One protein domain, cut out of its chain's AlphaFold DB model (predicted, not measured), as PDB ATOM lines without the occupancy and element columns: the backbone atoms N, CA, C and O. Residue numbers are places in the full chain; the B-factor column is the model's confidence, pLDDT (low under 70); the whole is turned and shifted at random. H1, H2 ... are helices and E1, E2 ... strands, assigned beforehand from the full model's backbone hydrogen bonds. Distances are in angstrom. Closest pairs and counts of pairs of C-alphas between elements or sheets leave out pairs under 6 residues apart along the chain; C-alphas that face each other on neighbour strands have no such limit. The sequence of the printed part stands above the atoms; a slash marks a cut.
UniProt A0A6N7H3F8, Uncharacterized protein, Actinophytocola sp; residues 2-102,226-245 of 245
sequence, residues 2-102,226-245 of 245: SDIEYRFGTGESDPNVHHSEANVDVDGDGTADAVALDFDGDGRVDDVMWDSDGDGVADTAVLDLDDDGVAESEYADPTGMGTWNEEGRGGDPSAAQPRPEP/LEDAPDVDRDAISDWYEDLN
ATOM      1  N   SER A   2     242.697 341.846 397.242       80.75
ATOM      2  CA  SER A   2     243.202 343.213 397.039       80.75
ATOM      3  C   SER A   2     244.595 343.306 397.677       80.75
ATOM      4  O   SER A   2     244.861 342.585 398.637       80.75
ATOM      5  N   ASP A   3     245.487 344.115 397.117       88.81
ATOM      6  CA  ASP A   3     246.805 344.424 397.687       88.81
ATOM      7  C   ASP A   3     246.710 345.878 398.150       88.81
ATOM      8  O   ASP A   3     246.449 346.745 397.316       88.81
ATOM      9  N   ILE A   4     246.790 346.116 399.461       89.56
ATOM     10  CA  ILE A   4     246.565 347.436 400.065       89.56
ATOM     11  C   ILE A   4     247.912 348.038 400.452       89.56
ATOM     12  O   ILE A   4     248.679 347.434 401.208       89.56
ATOM     13  N   GLU A   5     248.190 349.234 399.938       91.00
ATOM     14  CA  GLU A   5     249.315 350.073 400.336       91.00
ATOM     15  C   GLU A   5     248.983 350.810 401.641       91.00
ATOM     16  O   GLU A   5     247.956 351.474 401.757       91.00
ATOM     17  N   TYR A   6     249.873 350.749 402.627       89.06
ATOM     18  CA  TYR A   6     249.762 351.508 403.872       89.06
ATOM     19  C   TYR A   6     251.130 352.060 404.272       89.06
ATOM     20  O   TYR A   6     252.178 351.538 403.885       89.06
ATOM     21  N   ARG A   7     251.135 353.181 404.995       88.06
ATOM     22  CA  ARG A   7     252.334 354.010 405.176       88.06
ATOM     23  C   ARG A   7     252.542 354.442 406.620       88.06
ATOM     24  O   ARG A   7     251.603 354.840 407.300       88.06
ATOM     25  N   PHE A   8     253.802 354.432 407.047       84.38
ATOM     26  CA  PHE A   8     254.223 354.862 408.380       84.38
ATOM     27  C   PHE A   8     255.363 355.877 408.282       84.38
ATOM     28  O   PHE A   8     256.392 355.624 407.650       84.38
ATOM     29  N   GLY A   9     255.181 357.038 408.911       81.69
ATOM     30  CA  GLY A   9     256.115 358.155 408.846       81.69
ATOM     31  C   GLY A   9     255.987 359.108 410.033       81.69
ATOM     32  O   GLY A   9     254.940 359.230 410.657       81.69
ATOM     33  N   THR A  10     257.067 359.825 410.347       78.88
ATOM     34  CA  THR A  10     257.075 360.862 411.398       78.88
ATOM     35  C   THR A  10     256.587 362.230 410.911       78.88
ATOM     36  O   THR A  10     256.510 363.171 411.699       78.88
ATOM     37  N   GLY A  11     256.320 362.381 409.610       77.75
ATOM     38  CA  GLY A  11     256.027 363.667 408.968       77.75
ATOM     39  C   GLY A  11     257.249 364.576 408.762       77.75
ATOM     40  O   GLY A  11     257.101 365.674 408.224       77.75
ATOM     41  N   GLU A  12     258.454 364.148 409.165       75.38
ATOM     42  CA  GLU A  12     259.711 364.889 408.939       75.38
ATOM     43  C   GLU A  12     260.513 364.390 407.718       75.38
ATOM     44  O   GLU A  12     261.377 365.116 407.219       75.38
ATOM     45  N   SER A  13     260.194 363.193 407.215       76.25
ATOM     46  CA  SER A  13     260.822 362.503 406.075       76.25
ATOM     47  C   SER A  13     259.755 361.810 405.215       76.25
ATOM     48  O   SER A  13     258.611 361.682 405.650       76.25
ATOM     49  N   ASP A  14     260.129 361.330 404.023       80.69
ATOM     50  CA  ASP A  14     259.293 360.415 403.234       80.69
ATOM     51  C   ASP A  14     258.902 359.177 404.083       80.69
ATOM     52  O   ASP A  14     259.773 358.625 404.768       80.69
ATOM     53  N   PRO A  15     257.624 358.743 404.091       84.62
ATOM     54  CA  PRO A  15     257.185 357.594 404.881       84.62
ATOM     55  C   PRO A  15     257.675 356.266 404.295       84.62
ATOM     56  O   PRO A  15     257.906 356.145 403.089       84.62
ATOM     57  N   ASN A  16     257.761 355.239 405.142       82.44
ATOM     58  CA  ASN A  16     257.883 353.866 404.664       82.44
ATOM     59  C   ASN A  16     256.551 353.420 404.077       82.44
ATOM     60  O   ASN A  16     255.489 353.754 404.605       82.44
ATOM     61  N   VAL A  17     256.632 352.641 403.005       87.06
ATOM     62  CA  VAL A  17     255.479 352.144 402.263       87.06
ATOM     63  C   VAL A  17     255.470 350.624 402.360       87.06
ATOM     64  O   VAL A  17     256.423 349.959 401.951       87.06
ATOM     65  N   HIS A  18     254.393 350.097 402.925       87.19
ATOM     66  CA  HIS A  18     254.130 348.683 403.159       87.19
ATOM     67  C   HIS A  18     252.970 348.247 402.257       87.19
ATOM     68  O   HIS A  18     252.178 349.079 401.819       87.19
ATOM     69  N   HIS A  19     252.911 346.965 401.906       87.38
ATOM     70  CA  HIS A  19     251.858 346.379 401.072       87.38
ATOM     71  C   HIS A  19     251.463 345.035 401.692       87.38
ATOM     72  O   HIS A  19     252.345 344.303 402.151       87.38
ATOM     73  N   SER A  20     250.173 344.705 401.726       86.62
ATOM     74  CA  SER A  20     249.677 343.405 402.202       86.62
ATOM     75  C   SER A  20     248.365 343.008 401.539       86.62
ATOM     76  O   SER A  20     247.575 343.852 401.118       86.62
ATOM     77  N   GLU A  21     248.111 341.698 401.481       87.75
ATOM     78  CA  GLU A  21     246.845 341.172 400.979       87.75
ATOM     79  C   GLU A  21     245.704 341.460 401.968       87.75
ATOM     80  O   GLU A  21     245.753 341.032 403.125       87.75
ATOM     81  N   ALA A  22     244.660 342.143 401.485       87.75
ATOM     82  CA  ALA A  22     243.448 342.431 402.247       87.75
ATOM     83  C   ALA A  22     242.813 341.138 402.781       87.75
ATOM     84  O   ALA A  22     242.653 340.153 402.045       87.75
ATOM     85  N   ASN A  23     242.476 341.156 404.069       86.12
ATOM     86  CA  ASN A  23     242.067 339.991 404.853       86.12
ATOM     87  C   ASN A  23     240.869 340.250 405.791       86.12
ATOM     88  O   ASN A  23     240.192 339.284 406.146       86.12
ATOM     89  N   VAL A  24     240.555 341.512 406.105       85.06
ATOM     90  CA  VAL A  24     239.340 341.940 406.819       85.06
ATOM     91  C   VAL A  24     238.356 342.578 405.827       85.06
ATOM     92  O   VAL A  24     238.779 343.197 404.853       85.06
ATOM     93  N   ASP A  25     237.061 342.380 406.076       85.44
ATOM     94  CA  ASP A  25     235.902 342.958 405.376       85.44
ATOM     95  C   ASP A  25     235.182 343.866 406.393       85.44
ATOM     96  O   ASP A  25     234.601 343.363 407.361       85.44
ATOM     97  N   VAL A  26     235.345 345.186 406.252       83.81
ATOM     98  CA  VAL A  26     234.888 346.215 407.204       83.81
ATOM     99  C   VAL A  26     233.500 346.736 406.834       83.81
ATOM    100  O   VAL A  26     232.665 346.935 407.722       83.81
ATOM    101  N   ASP A  27     233.232 346.964 405.542       81.94
ATOM    102  CA  ASP A  27     231.948 347.508 405.073       81.94
ATOM    103  C   ASP A  27     230.826 346.449 404.947       81.94
ATOM    104  O   ASP A  27     229.636 346.796 404.995       81.94
ATOM    105  N   GLY A  28     231.179 345.160 404.870       82.19
ATOM    106  CA  GLY A  28     230.260 344.026 404.825       82.19
ATOM    107  C   GLY A  28     229.774 343.617 403.425       82.19
ATOM    108  O   GLY A  28     228.773 342.894 403.326       82.19
ATOM    109  N   ASP A  29     230.418 344.066 402.340       79.88
ATOM    110  CA  ASP A  29     230.097 343.696 400.947       79.88
ATOM    111  C   ASP A  29     230.373 342.208 400.627       79.88
ATOM    112  O   ASP A  29     229.707 341.625 399.757       79.88
ATOM    113  N   GLY A  30     231.274 341.556 401.373       82.06
ATOM    114  CA  GLY A  30     231.766 340.201 401.104       82.06
ATOM    115  C   GLY A  30     233.139 340.159 400.419       82.06
ATOM    116  O   GLY A  30     233.562 339.087 399.964       82.06
ATOM    117  N   THR A  31     233.818 341.305 400.326       84.94
ATOM    118  CA  THR A  31     235.172 341.483 399.790       84.94
ATOM    119  C   THR A  31     236.060 342.072 400.877       84.94
ATOM    120  O   THR A  31     235.656 342.996 401.563       84.94
ATOM    121  N   ALA A  32     237.293 341.578 401.010       86.88
ATOM    122  CA  ALA A  32     238.236 342.187 401.939       86.88
ATOM    123  C   ALA A  32     238.739 343.547 401.412       86.88
ATOM    124  O   ALA A  32     239.333 343.613 400.328       86.88
ATOM    125  N   ASP A  33     238.506 344.588 402.205       87.62
ATOM    126  CA  ASP A  33     238.815 346.010 402.000       87.62
ATOM    127  C   ASP A  33     239.810 346.552 403.050       87.62
ATOM    128  O   ASP A  33     240.236 347.704 402.975       87.62
ATOM    129  N   ALA A  34     240.235 345.718 404.005       88.75
ATOM    130  CA  ALA A  34     241.210 346.085 405.024       88.75
ATOM    131  C   ALA A  34     242.258 344.995 405.310       88.75
ATOM    132  O   ALA A  34     242.092 343.805 405.018       88.75
ATOM    133  N   VAL A  35     243.367 345.424 405.911       89.44
ATOM    134  CA  VAL A  35     244.481 344.594 406.382       89.44
ATOM    135  C   VAL A  35     244.576 344.735 407.898       89.44
ATOM    136  O   VAL A  35     244.974 345.785 408.393       89.44
ATOM    137  N   ALA A  36     244.264 343.673 408.637       88.31
ATOM    138  CA  ALA A  36     244.701 343.552 410.024       88.31
ATOM    139  C   ALA A  36     246.221 343.370 410.107       88.31
ATOM    140  O   ALA A  36     246.824 342.809 409.190       88.31
ATOM    141  N   LEU A  37     246.821 343.799 411.214       86.75
ATOM    142  CA  LEU A  37     248.249 343.727 411.501       86.75
ATOM    143  C   LEU A  37     248.461 343.094 412.885       86.75
ATOM    144  O   LEU A  37     247.920 343.597 413.870       86.75
ATOM    145  N   ASP A  38     249.279 342.039 412.964       84.25
ATOM    146  CA  ASP A  38     249.904 341.642 414.232       84.25
ATOM    147  C   ASP A  38     251.200 342.449 414.358       84.25
ATOM    148  O   ASP A  38     252.196 342.189 413.663       84.25
ATOM    149  N   PHE A  39     251.177 343.484 415.195       78.56
ATOM    150  CA  PHE A  39     252.383 344.200 415.567       78.56
ATOM    151  C   PHE A  39     253.138 343.474 416.671       78.56
ATOM    152  O   PHE A  39     254.343 343.702 416.749       78.56
ATOM    153  N   ASP A  40     252.516 342.661 417.535       80.12
ATOM    154  CA  ASP A  40     253.215 342.051 418.671       80.12
ATOM    155  C   ASP A  40     253.977 340.751 418.350       80.12
ATOM    156  O   ASP A  40     255.112 340.561 418.818       80.12
ATOM    157  N   GLY A  41     253.403 339.904 417.498       80.62
ATOM    158  CA  GLY A  41     253.820 338.528 417.217       80.62
ATOM    159  C   GLY A  41     253.221 337.505 418.196       80.62
ATOM    160  O   GLY A  41     253.850 336.480 418.491       80.62
ATOM    161  N   ASP A  42     252.050 337.812 418.760       78.25
ATOM    162  CA  ASP A  42     251.299 336.988 419.721       78.25
ATOM    163  C   ASP A  42     250.188 336.148 419.042       78.25
ATOM    164  O   ASP A  42     249.829 335.078 419.554       78.25
ATOM    165  N   GLY A  43     249.749 336.549 417.842       75.94
ATOM    166  CA  GLY A  43     248.630 335.973 417.095       75.94
ATOM    167  C   GLY A  43     247.319 336.756 417.240       75.94
ATOM    168  O   GLY A  43     246.249 336.153 417.131       75.94
ATOM    169  N   ARG A  44     247.403 338.060 417.524       80.00
ATOM    170  CA  ARG A  44     246.281 339.001 417.676       80.00
ATOM    171  C   ARG A  44     246.341 340.104 416.622       80.00
ATOM    172  O   ARG A  44     247.148 340.045 415.701       80.00
ATOM    173  N   VAL A  45     245.428 341.063 416.729       83.00
ATOM    174  CA  VAL A  45     245.347 342.226 415.850       83.00
ATOM    175  C   VAL A  45     245.454 343.480 416.711       83.00
ATOM    176  O   VAL A  45     244.513 343.778 417.438       83.00
ATOM    177  N   ASP A  46     246.567 344.203 416.610       81.44
ATOM    178  CA  ASP A  46     246.729 345.519 417.248       81.44
ATOM    179  C   ASP A  46     246.036 346.623 416.409       81.44
ATOM    180  O   ASP A  46     245.369 347.523 416.924       81.44
ATOM    181  N   ASP A  47     246.170 346.536 415.080       85.44
ATOM    182  CA  ASP A  47     245.764 347.568 414.118       85.44
ATOM    183  C   ASP A  47     245.016 346.953 412.917       85.44
ATOM    184  O   ASP A  47     245.406 345.910 412.388       85.44
ATOM    185  N   VAL A  48     243.997 347.647 412.399       88.56
ATOM    186  CA  VAL A  48     243.347 347.371 411.105       88.56
ATOM    187  C   VAL A  48     243.478 348.586 410.185       88.56
ATOM    188  O   VAL A  48     242.981 349.670 410.481       88.56
ATOM    189  N   MET A  49     244.129 348.386 409.040       90.38
ATOM    190  CA  MET A  49     244.325 349.366 407.969       90.38
ATOM    191  C   MET A  49     243.234 349.230 406.907       90.38
ATOM    192  O   MET A  49     243.224 348.247 406.167       90.38
ATOM    193  N   TRP A  50     242.338 350.210 406.816       90.19
ATOM    194  CA  TRP A  50     241.157 350.203 405.950       90.19
ATOM    195  C   TRP A  50     241.298 351.149 404.749       90.19
ATOM    196  O   TRP A  50     241.664 352.319 404.895       90.19
ATOM    197  N   ASP A  51     240.991 350.628 403.561       89.44
ATOM    198  CA  ASP A  51     240.787 351.366 402.309       89.44
ATOM    199  C   ASP A  51     239.275 351.628 402.143       89.44
ATOM    200  O   ASP A  51     238.548 350.818 401.567       89.44
ATOM    201  N   SER A  52     238.778 352.739 402.705       85.06
ATOM    202  CA  SER A  52     237.335 353.040 402.769       85.06
ATOM    203  C   SER A  52     236.756 353.537 401.438       85.06
ATOM    204  O   SER A  52     235.530 353.601 401.257       85.06
ATOM    205  N   ASP A  53     237.627 353.916 400.496       86.00
ATOM    206  CA  ASP A  53     237.249 354.390 399.167       86.00
ATOM    207  C   ASP A  53     237.492 353.366 398.047       86.00
ATOM    208  O   ASP A  53     236.772 353.401 397.045       86.00
ATOM    209  N   GLY A  54     238.335 352.358 398.254       85.00
ATOM    210  CA  GLY A  54     238.573 351.247 397.335       85.00
ATOM    211  C   GLY A  54     239.554 351.583 396.209       85.00
ATOM    212  O   GLY A  54     239.342 351.127 395.075       85.00
ATOM    213  N   ASP A  55     240.569 352.412 396.478       86.06
ATOM    214  CA  ASP A  55     241.621 352.777 395.511       86.06
ATOM    215  C   ASP A  55     242.895 351.916 395.618       86.06
ATOM    216  O   ASP A  55     243.696 351.883 394.674       86.06
ATOM    217  N   GLY A  56     243.022 351.136 396.697       86.75
ATOM    218  CA  GLY A  56     244.176 350.307 397.030       86.75
ATOM    219  C   GLY A  56     245.117 350.920 398.072       86.75
ATOM    220  O   GLY A  56     246.185 350.350 398.297       86.75
ATOM    221  N   VAL A  57     244.771 352.045 398.702       88.62
ATOM    222  CA  VAL A  57     245.576 352.702 399.743       88.62
ATOM    223  C   VAL A  57     244.762 352.864 401.027       88.62
ATOM    224  O   VAL A  57     243.679 353.437 401.015       88.62
ATOM    225  N   ALA A  58     245.304 352.429 402.165       89.00
ATOM    226  CA  ALA A  58     244.649 352.623 403.455       89.00
ATOM    227  C   ALA A  58     244.547 354.121 403.810       89.00
ATOM    228  O   ALA A  58     245.557 354.836 403.853       89.00
ATOM    229  N   ASP A  59     243.327 354.580 404.090       88.00
ATOM    230  CA  ASP A  59     243.011 355.960 404.481       88.00
ATOM    231  C   ASP A  59     242.734 356.107 405.987       88.00
ATOM    232  O   ASP A  59     242.999 357.175 406.558       88.00
ATOM    233  N   THR A  60     242.296 355.014 406.626       88.19
ATOM    234  CA  THR A  60     241.879 354.927 408.029       88.19
ATOM    235  C   THR A  60     242.582 353.759 408.725       88.19
ATOM    236  O   THR A  60     242.584 352.638 408.224       88.19
ATOM    237  N   ALA A  61     243.157 354.012 409.899       88.56
ATOM    238  CA  ALA A  61     243.707 353.015 410.809       88.56
ATOM    239  C   ALA A  61     242.804 352.902 412.046       88.56
ATOM    240  O   ALA A  61     242.451 353.915 412.654       88.56
ATOM    241  N   VAL A  62     242.429 351.681 412.418       87.69
ATOM    242  CA  VAL A  62     241.532 351.370 413.540       87.69
ATOM    243  C   VAL A  62     242.301 350.520 414.550       87.69
ATOM    244  O   VAL A  62     242.862 349.500 414.163       87.69
ATOM    245  N   LEU A  63     242.364 350.943 415.814       85.31
ATOM    246  CA  LEU A  63     243.240 350.357 416.839       85.31
ATOM    247  C   LEU A  63     242.420 349.720 417.971       85.31
ATOM    248  O   LEU A  63     241.583 350.408 418.566       85.31
ATOM    249  N   ASP A  64     242.727 348.461 418.288       81.19
ATOM    250  CA  ASP A  64     242.356 347.758 419.529       81.19
ATOM    251  C   ASP A  64     243.591 347.807 420.448       81.19
ATOM    252  O   ASP A  64     244.683 347.384 420.067       81.19
ATOM    253  N   LEU A  65     243.468 348.434 421.623       77.12
ATOM    254  CA  LEU A  65     244.606 348.724 422.509       77.12
ATOM    255  C   LEU A  65     244.623 347.902 423.806       77.12
ATOM    256  O   LEU A  65     245.573 348.051 424.590       77.12
ATOM    257  N   ASP A  66     243.609 347.071 424.068       78.31
ATOM    258  CA  ASP A  66     243.626 346.116 425.185       78.31
ATOM    259  C   ASP A  66     243.141 344.684 424.873       78.31
ATOM    260  O   ASP A  66     242.892 343.902 425.801       78.31
ATOM    261  N   ASP A  67     243.189 344.300 423.590       72.81
ATOM    262  CA  ASP A  67     242.986 342.945 423.052       72.81
ATOM    263  C   ASP A  67     241.551 342.405 423.260       72.81
ATOM    264  O   ASP A  67     241.332 341.189 423.420       72.81
ATOM    265  N   ASP A  68     240.587 343.326 423.313       74.12
ATOM    266  CA  ASP A  68     239.203 343.157 423.785       74.12
ATOM    267  C   ASP A  68     238.222 342.765 422.661       74.12
ATOM    268  O   ASP A  68     237.251 342.047 422.924       74.12
ATOM    269  N   GLY A  69     238.522 343.136 421.409       70.69
ATOM    270  CA  GLY A  69     237.667 342.948 420.234       70.69
ATOM    271  C   GLY A  69     237.005 344.240 419.734       70.69
ATOM    272  O   GLY A  69     236.349 344.231 418.685       70.69
ATOM    273  N   VAL A  70     237.160 345.350 420.458       74.12
ATOM    274  CA  VAL A  70     236.600 346.674 420.154       74.12
ATOM    275  C   VAL A  70     237.728 347.652 419.794       74.12
ATOM    276  O   VAL A  70     238.884 347.435 420.116       74.12
ATOM    277  N   ALA A  71     237.394 348.726 419.072       76.12
ATOM    278  CA  ALA A  71     238.339 349.794 418.756       76.12
ATOM    279  C   ALA A  71     238.180 350.998 419.697       76.12
ATOM    280  O   ALA A  71     237.140 351.672 419.665       76.12
ATOM    281  N   GLU A  72     239.224 351.345 420.452       78.56
ATOM    282  CA  GLU A  72     239.262 352.557 421.293       78.56
ATOM    283  C   GLU A  72     239.448 353.814 420.446       78.56
ATOM    284  O   GLU A  72     238.935 354.890 420.782       78.56
ATOM    285  N   SER A  73     240.188 353.672 419.344       82.44
ATOM    286  CA  SER A  73     240.653 354.770 418.506       82.44
ATOM    287  C   SER A  73     240.560 354.442 417.019       82.44
ATOM    288  O   SER A  73     240.845 353.332 416.580       82.44
ATOM    289  N   GLU A  74     240.242 355.466 416.235       86.50
ATOM    290  CA  GLU A  74     240.396 355.485 414.781       86.50
ATOM    291  C   GLU A  74     241.224 356.728 414.407       86.50
ATOM    292  O   GLU A  74     241.077 357.792 415.023       86.50
ATOM    293  N   TYR A  75     242.099 356.603 413.413       84.94
ATOM    294  CA  TYR A  75     242.970 357.671 412.930       84.94
ATOM    295  C   TYR A  75     242.989 357.697 411.402       84.94
ATOM    296  O   TYR A  75     243.223 356.673 410.772       84.94
ATOM    297  N   ALA A  76     242.829 358.872 410.797       85.88
ATOM    298  CA  ALA A  76     242.970 359.062 409.354       85.88
ATOM    299  C   ALA A  76     244.270 359.810 408.999       85.88
ATOM    300  O   ALA A  76     244.746 360.661 409.761       85.88
ATOM    301  N   ASP A  77     244.829 359.544 407.811       82.94
ATOM    302  CA  ASP A  77     245.951 360.308 407.232       82.94
ATOM    303  C   ASP A  77     245.534 361.097 405.970       82.94
ATOM    304  O   ASP A  77     245.967 360.784 404.855       82.94
ATOM    305  N   PRO A  78     244.766 362.198 406.113       77.62
ATOM    306  CA  PRO A  78     244.417 363.075 404.992       77.62
ATOM    307  C   PRO A  78     245.620 363.870 404.443       77.62
ATOM    308  O   PRO A  78     245.454 364.697 403.542       77.62
ATOM    309  N   THR A  79     246.827 363.685 404.997       77.06
ATOM    310  CA  THR A  79     248.057 364.341 404.525       77.06
ATOM    311  C   THR A  79     248.907 363.456 403.620       77.06
ATOM    312  O   THR A  79     249.720 363.983 402.859       77.06
ATOM    313  N   GLY A  80     248.716 362.137 403.678       77.19
ATOM    314  CA  GLY A  80     249.499 361.160 402.928       77.19
ATOM    315  C   GLY A  80     250.938 360.977 403.432       77.19
ATOM    316  O   GLY A  80     251.791 360.519 402.674       77.19
ATOM    317  N   MET A  81     251.239 361.374 404.674       78.12
ATOM    318  CA  MET A  81     252.595 361.359 405.249       78.12
ATOM    319  C   MET A  81     252.872 360.150 406.161       78.12
ATOM    320  O   MET A  81     253.934 360.089 406.780       78.12
ATOM    321  N   GLY A  82     251.934 359.203 406.268       80.75
ATOM    322  CA  GLY A  82     252.015 358.051 407.174       80.75
ATOM    323  C   GLY A  82     251.915 358.436 408.651       80.75
ATOM    324  O   GLY A  82     252.408 357.708 409.509       80.75
ATOM    325  N   THR A  83     251.342 359.611 408.933       82.44
ATOM    326  CA  THR A  83     251.320 360.243 410.261       82.44
ATOM    327  C   THR A  83     250.024 360.058 411.040       82.44
ATOM    328  O   THR A  83     249.984 360.499 412.186       82.44
ATOM    329  N   TRP A  84     248.984 359.470 410.430       85.50
ATOM    330  CA  TRP A  84     247.719 359.091 411.086       85.50
ATOM    331  C   TRP A  84     247.171 360.205 412.000       85.50
ATOM    332  O   TRP A  84     246.926 360.044 413.192       85.50
ATOM    333  N   ASN A  85     247.114 361.416 411.438       78.50
ATOM    334  CA  ASN A  85     247.146 362.669 412.192       78.50
ATOM    335  C   ASN A  85     245.770 363.299 412.471       78.50
ATOM    336  O   ASN A  85     245.722 364.442 412.940       78.50
ATOM    337  N   GLU A  86     244.672 362.637 412.114       82.19
ATOM    338  CA  GLU A  86     243.305 363.080 412.405       82.19
ATOM    339  C   GLU A  86     242.580 361.998 413.218       82.19
ATOM    340  O   GLU A  86     242.199 360.964 412.687       82.19
ATOM    341  N   GLU A  87     242.447 362.234 414.527       76.88
ATOM    342  CA  GLU A  87     241.775 361.344 415.486       76.88
ATOM    343  C   GLU A  87     240.251 361.425 415.319       76.88
ATOM    344  O   GLU A  87     239.661 362.505 415.474       76.88
ATOM    345  N   GLY A  88     239.618 360.291 415.023       66.38
ATOM    346  CA  GLY A  88     238.167 360.145 415.028       66.38
ATOM    347  C   GLY A  88     237.642 359.685 416.392       66.38
ATOM    348  O   GLY A  88     238.096 360.136 417.446       66.38
ATOM    349  N   ARG A  89     236.623 358.826 416.400       55.03
ATOM    350  CA  ARG A  89     236.061 358.207 417.604       55.03
ATOM    351  C   ARG A  89     235.908 356.703 417.423       55.03
ATOM    352  O   ARG A  89     234.938 356.273 416.808       55.03
ATOM    353  N   GLY A  90     236.774 355.937 418.084       51.59
ATOM    354  CA  GLY A  90     236.562 354.505 418.260       51.59
ATOM    355  C   GLY A  90     235.167 354.209 418.824       51.59
ATOM    356  O   GLY A  90     234.663 354.919 419.709       51.59
ATOM    357  N   GLY A  91     234.522 353.202 418.239       45.53
ATOM    358  CA  GLY A  91     233.139 352.829 418.512       45.53
ATOM    359  C   GLY A  91     232.325 352.600 417.240       45.53
ATOM    360  O   GLY A  91     231.681 353.524 416.747       45.53
ATOM    361  N   ASP A  92     232.270 351.331 416.823       46.28
ATOM    362  CA  ASP A  92     231.406 350.789 415.761       46.28
ATOM    363  C   ASP A  92     231.806 351.222 414.323       46.28
ATOM    364  O   ASP A  92     231.313 352.238 413.824       46.28
ATOM    365  N   PRO A  93     232.669 350.464 413.606       48.53
ATOM    366  CA  PRO A  93     233.122 350.834 412.253       48.53
ATOM    367  C   PRO A  93     231.965 350.933 411.243       48.53
ATOM    368  O   PRO A  93     232.033 351.700 410.284       48.53
ATOM    369  N   SER A  94     230.835 350.266 411.509       44.47
ATOM    370  CA  SER A  94     229.602 350.383 410.715       44.47
ATOM    371  C   SER A  94     228.999 351.806 410.718       44.47
ATOM    372  O   SER A  94     228.152 352.147 409.882       44.47
ATOM    373  N   ALA A  95     229.434 352.681 411.636       40.75
ATOM    374  CA  ALA A  95     229.028 354.083 411.698       40.75
ATOM    375  C   ALA A  95     229.739 354.999 410.675       40.75
ATOM    376  O   ALA A  95     229.290 356.136 410.482       40.75
ATOM    377  N   ALA A  96     230.792 354.527 409.995       40.75
ATOM    378  CA  ALA A  96     231.546 355.269 408.979       40.75
ATOM    379  C   ALA A  96     230.752 355.432 407.660       40.75
ATOM    380  O   ALA A  96     230.906 354.715 406.675       40.75
ATOM    381  N   GLN A  97     229.832 356.397 407.651       38.38
ATOM    382  CA  GLN A  97     228.941 356.706 406.528       38.38
ATOM    383  C   GLN A  97     229.557 357.711 405.531       38.38
ATOM    384  O   GLN A  97     230.070 358.747 405.956       38.38
ATOM    385  N   PRO A  98     229.145 357.637 404.253       37.41
ATOM    386  CA  PRO A  98     229.467 356.619 403.254       37.41
ATOM    387  C   PRO A  98     230.708 357.015 402.416       37.41
ATOM    388  O   PRO A  98     231.120 358.176 402.455       37.41
ATOM    389  N   ARG A  99     231.205 356.087 401.578       38.28
ATOM    390  CA  ARG A  99     232.299 356.269 400.593       38.28
ATOM    391  C   ARG A  99     232.450 357.721 400.082       38.28
ATOM    392  O   ARG A  99     231.482 358.245 399.506       38.28
ATOM    393  N   PRO A 100     233.625 358.364 400.228       39.59
ATOM    394  CA  PRO A 100     233.842 359.718 399.726       39.59
ATOM    395  C   PRO A 100     233.679 359.793 398.197       39.59
ATOM    396  O   PRO A 100     233.802 358.799 397.478       39.59
ATOM    397  N   GLU A 101     233.375 360.985 397.666       33.62
ATOM    398  CA  GLU A 101     233.449 361.190 396.212       33.62
ATOM    399  C   GLU A 101     234.907 360.967 395.769       33.62
ATOM    400  O   GLU A 101     235.797 361.546 396.399       33.62
ATOM    401  N   PRO A 102     235.164 360.160 394.719       40.53
ATOM    402  CA  PRO A 102     236.501 359.657 394.414       40.53
ATOM    403  C   PRO A 102     237.503 360.796 394.254       40.53
ATOM    404  O   PRO A 102     237.198 361.815 393.615       40.53
ATOM    405  N   LEU A 226     239.239 337.153 413.585       66.25
ATOM    406  CA  LEU A 226     240.493 336.974 412.863       66.25
ATOM    407  C   LEU A 226     241.415 335.966 413.564       66.25
ATOM    408  O   LEU A 226     242.157 336.286 414.483       66.25
ATOM    409  N   GLU A 227     241.354 334.711 413.109       62.03
ATOM    410  CA  GLU A 227     242.118 333.588 413.680       62.03
ATOM    411  C   GLU A 227     243.641 333.633 413.398       62.03
ATOM    412  O   GLU A 227     244.368 332.795 413.937       62.03
ATOM    413  N   ASP A 228     244.108 334.525 412.515       65.75
ATOM    414  CA  ASP A 228     245.496 334.642 412.029       65.75
ATOM    415  C   ASP A 228     245.663 336.028 411.363       65.75
ATOM    416  O   ASP A 228     245.025 336.296 410.340       65.75
ATOM    417  N   ALA A 229     246.481 336.914 411.935       68.44
ATOM    418  CA  ALA A 229     246.838 338.205 411.340       68.44
ATOM    419  C   ALA A 229     248.275 338.158 410.787       68.44
ATOM    420  O   ALA A 229     249.103 337.400 411.301       68.44
ATOM    421  N   PRO A 230     248.606 338.916 409.726       70.50
ATOM    422  CA  PRO A 230     249.964 338.947 409.202       70.50
ATOM    423  C   PRO A 230     250.926 339.616 410.195       70.50
ATOM    424  O   PRO A 230     250.750 340.788 410.533       70.50
ATOM    425  N   ASP A 231     251.983 338.886 410.583       71.69
ATOM    426  CA  ASP A 231     253.162 339.444 411.258       71.69
ATOM    427  C   ASP A 231     253.670 340.670 410.471       71.69
ATOM    428  O   ASP A 231     254.153 340.537 409.337       71.69
ATOM    429  N   VAL A 232     253.645 341.859 411.072       72.38
ATOM    430  CA  VAL A 232     254.415 342.991 410.545       72.38
ATOM    431  C   VAL A 232     255.872 342.816 410.967       72.38
ATOM    432  O   VAL A 232     256.157 342.540 412.130       72.38
ATOM    433  N   ASP A 233     256.825 343.012 410.045       66.50
ATOM    434  CA  ASP A 233     258.265 342.976 410.344       66.50
ATOM    435  C   ASP A 233     258.639 344.070 411.380       66.50
ATOM    436  O   ASP A 233     259.101 345.161 411.024       66.50
ATOM    437  N   ARG A 234     258.481 343.773 412.685       64.00
ATOM    438  CA  ARG A 234     258.837 344.674 413.801       64.00
ATOM    439  C   ARG A 234     260.274 345.156 413.679       64.00
ATOM    440  O   ARG A 234     260.549 346.317 413.964       64.00
ATOM    441  N   ASP A 235     261.180 344.279 413.240       63.50
ATOM    442  CA  ASP A 235     262.586 344.604 412.994       63.50
ATOM    443  C   ASP A 235     262.739 345.683 411.903       63.50
ATOM    444  O   ASP A 235     263.567 346.575 412.057       63.50
ATOM    445  N   ALA A 236     261.927 345.675 410.836       62.38
ATOM    446  CA  ALA A 236     262.005 346.675 409.764       62.38
ATOM    447  C   ALA A 236     261.478 348.052 410.205       62.38
ATOM    448  O   ALA A 236     262.094 349.075 409.903       62.38
ATOM    449  N   ILE A 237     260.373 348.084 410.957       59.16
ATOM    450  CA  ILE A 237     259.830 349.332 411.518       59.16
ATOM    451  C   ILE A 237     260.737 349.863 412.645       59.16
ATOM    452  O   ILE A 237     260.937 351.072 412.761       59.16
ATOM    453  N   SER A 238     261.359 348.979 413.434       59.81
ATOM    454  CA  SER A 238     262.294 349.361 414.503       59.81
ATOM    455  C   SER A 238     263.639 349.870 413.976       59.81
ATOM    456  O   SER A 238     264.121 350.877 414.481       59.81
ATOM    457  N   ASP A 239     264.232 349.237 412.954       62.53
ATOM    458  CA  ASP A 239     265.493 349.690 412.328       62.53
ATOM    459  C   ASP A 239     265.313 351.089 411.697       62.53
ATOM    460  O   ASP A 239     266.184 351.950 411.828       62.53
ATOM    461  N   TRP A 240     264.124 351.381 411.143       59.19
ATOM    462  CA  TRP A 240     263.739 352.738 410.730       59.19
ATOM    463  C   TRP A 240     263.625 353.725 411.905       59.19
ATOM    464  O   TRP A 240     264.159 354.833 411.824       59.19
ATOM    465  N   TYR A 241     262.983 353.338 413.015       54.31
ATOM    466  CA  TYR A 241     262.956 354.163 414.231       54.31
ATOM    467  C   TYR A 241     264.363 354.402 414.821       54.31
ATOM    468  O   TYR A 241     264.576 355.440 415.452       54.31
ATOM    469  N   GLU A 242     265.327 353.493 414.614       61.81
ATOM    470  CA  GLU A 242     266.723 353.667 415.044       61.81
ATOM    471  C   GLU A 242     267.570 354.538 414.085       61.81
ATOM    472  O   GLU A 242     268.414 355.288 414.579       61.81
ATOM    473  N   ASP A 243     267.346 354.536 412.759       59.38
ATOM    474  CA  ASP A 243     268.064 355.433 411.810       59.38
ATOM    475  C   ASP A 243     267.701 356.924 412.001       59.38
ATOM    476  O   ASP A 243     268.457 357.823 411.623       59.38
ATOM    477  N   LEU A 244     266.569 357.207 412.654       52.84
ATOM    478  CA  LEU A 244     266.093 358.559 412.962       52.84
ATOM    479  C   LEU A 244     266.800 359.255 414.157       52.84
ATOM    480  O   LEU A 244     266.472 360.415 414.432       52.84
ATOM    481  N   ASN A 245     267.742 358.614 414.878       47.31
ATOM    482  CA  ASN A 245     268.260 359.103 416.183       47.31
ATOM    483  C   ASN A 245     269.806 359.147 416.349       47.31
ATOM    484  O   ASN A 245     270.266 359.982 417.172       47.31
TER     485      ASN A 245
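Overview. This is residues 2 to 102 and 226 to 245 of the 245 residues of an uncharacterized protein of Actinophytocola sp (UniProt A0A6N7H3F8). With little regular structure, this is a small sandwich, two sheets face to face with strands crossed, among long loops; helix H1 lies at one end of the longest axis. Antiparallel sheet E3 E4 E5 E6, a meander of successive hairpins, faces hairpin E1 E2. The printed part has 121 residues, 38 in named elements, ordered E1 to E6, then H1; class mixed. It is compact, radius of gyration of the C-alphas 14.0 A, spanning 42 by 34 by 26 A.

Along the chain. Find C-alpha 34 at (241.210, 346.085, 405.024), beginning E3, residues 34 to 37; E4 is 47 to 50, E5 60 to 63, E6 73 to 76. E1, 3 to 8, runs 16.7 A; E2, 16 to 21, 17.2 A. H1, 234 to 243, runs 14.3 A to (268.064, 355.433, 411.810).

Arrangement. Within hydrogen-bond range find N 35 and O 49, N 48 and O 62, N 61 and O 75, each 2.8 A, and N 6 and O 18, 3.0 A. The sheets' strands stand at 78 degrees; the closest C-alphas of E2 and E3, Ser 20 and Val 35, are 6.8 A apart. H1, with every O i to N i+4 pair within range, is only just apart from E2, closest 8.4 A.

Size, cuts and confidence. Residues 103 to 225 are not printed; C-alphas 102 and 226 are 29.5 A apart. E2 to E3 is a long link. Look for pLDDT under 70 at 88 to 102, 226 to 229 and 233 to 245.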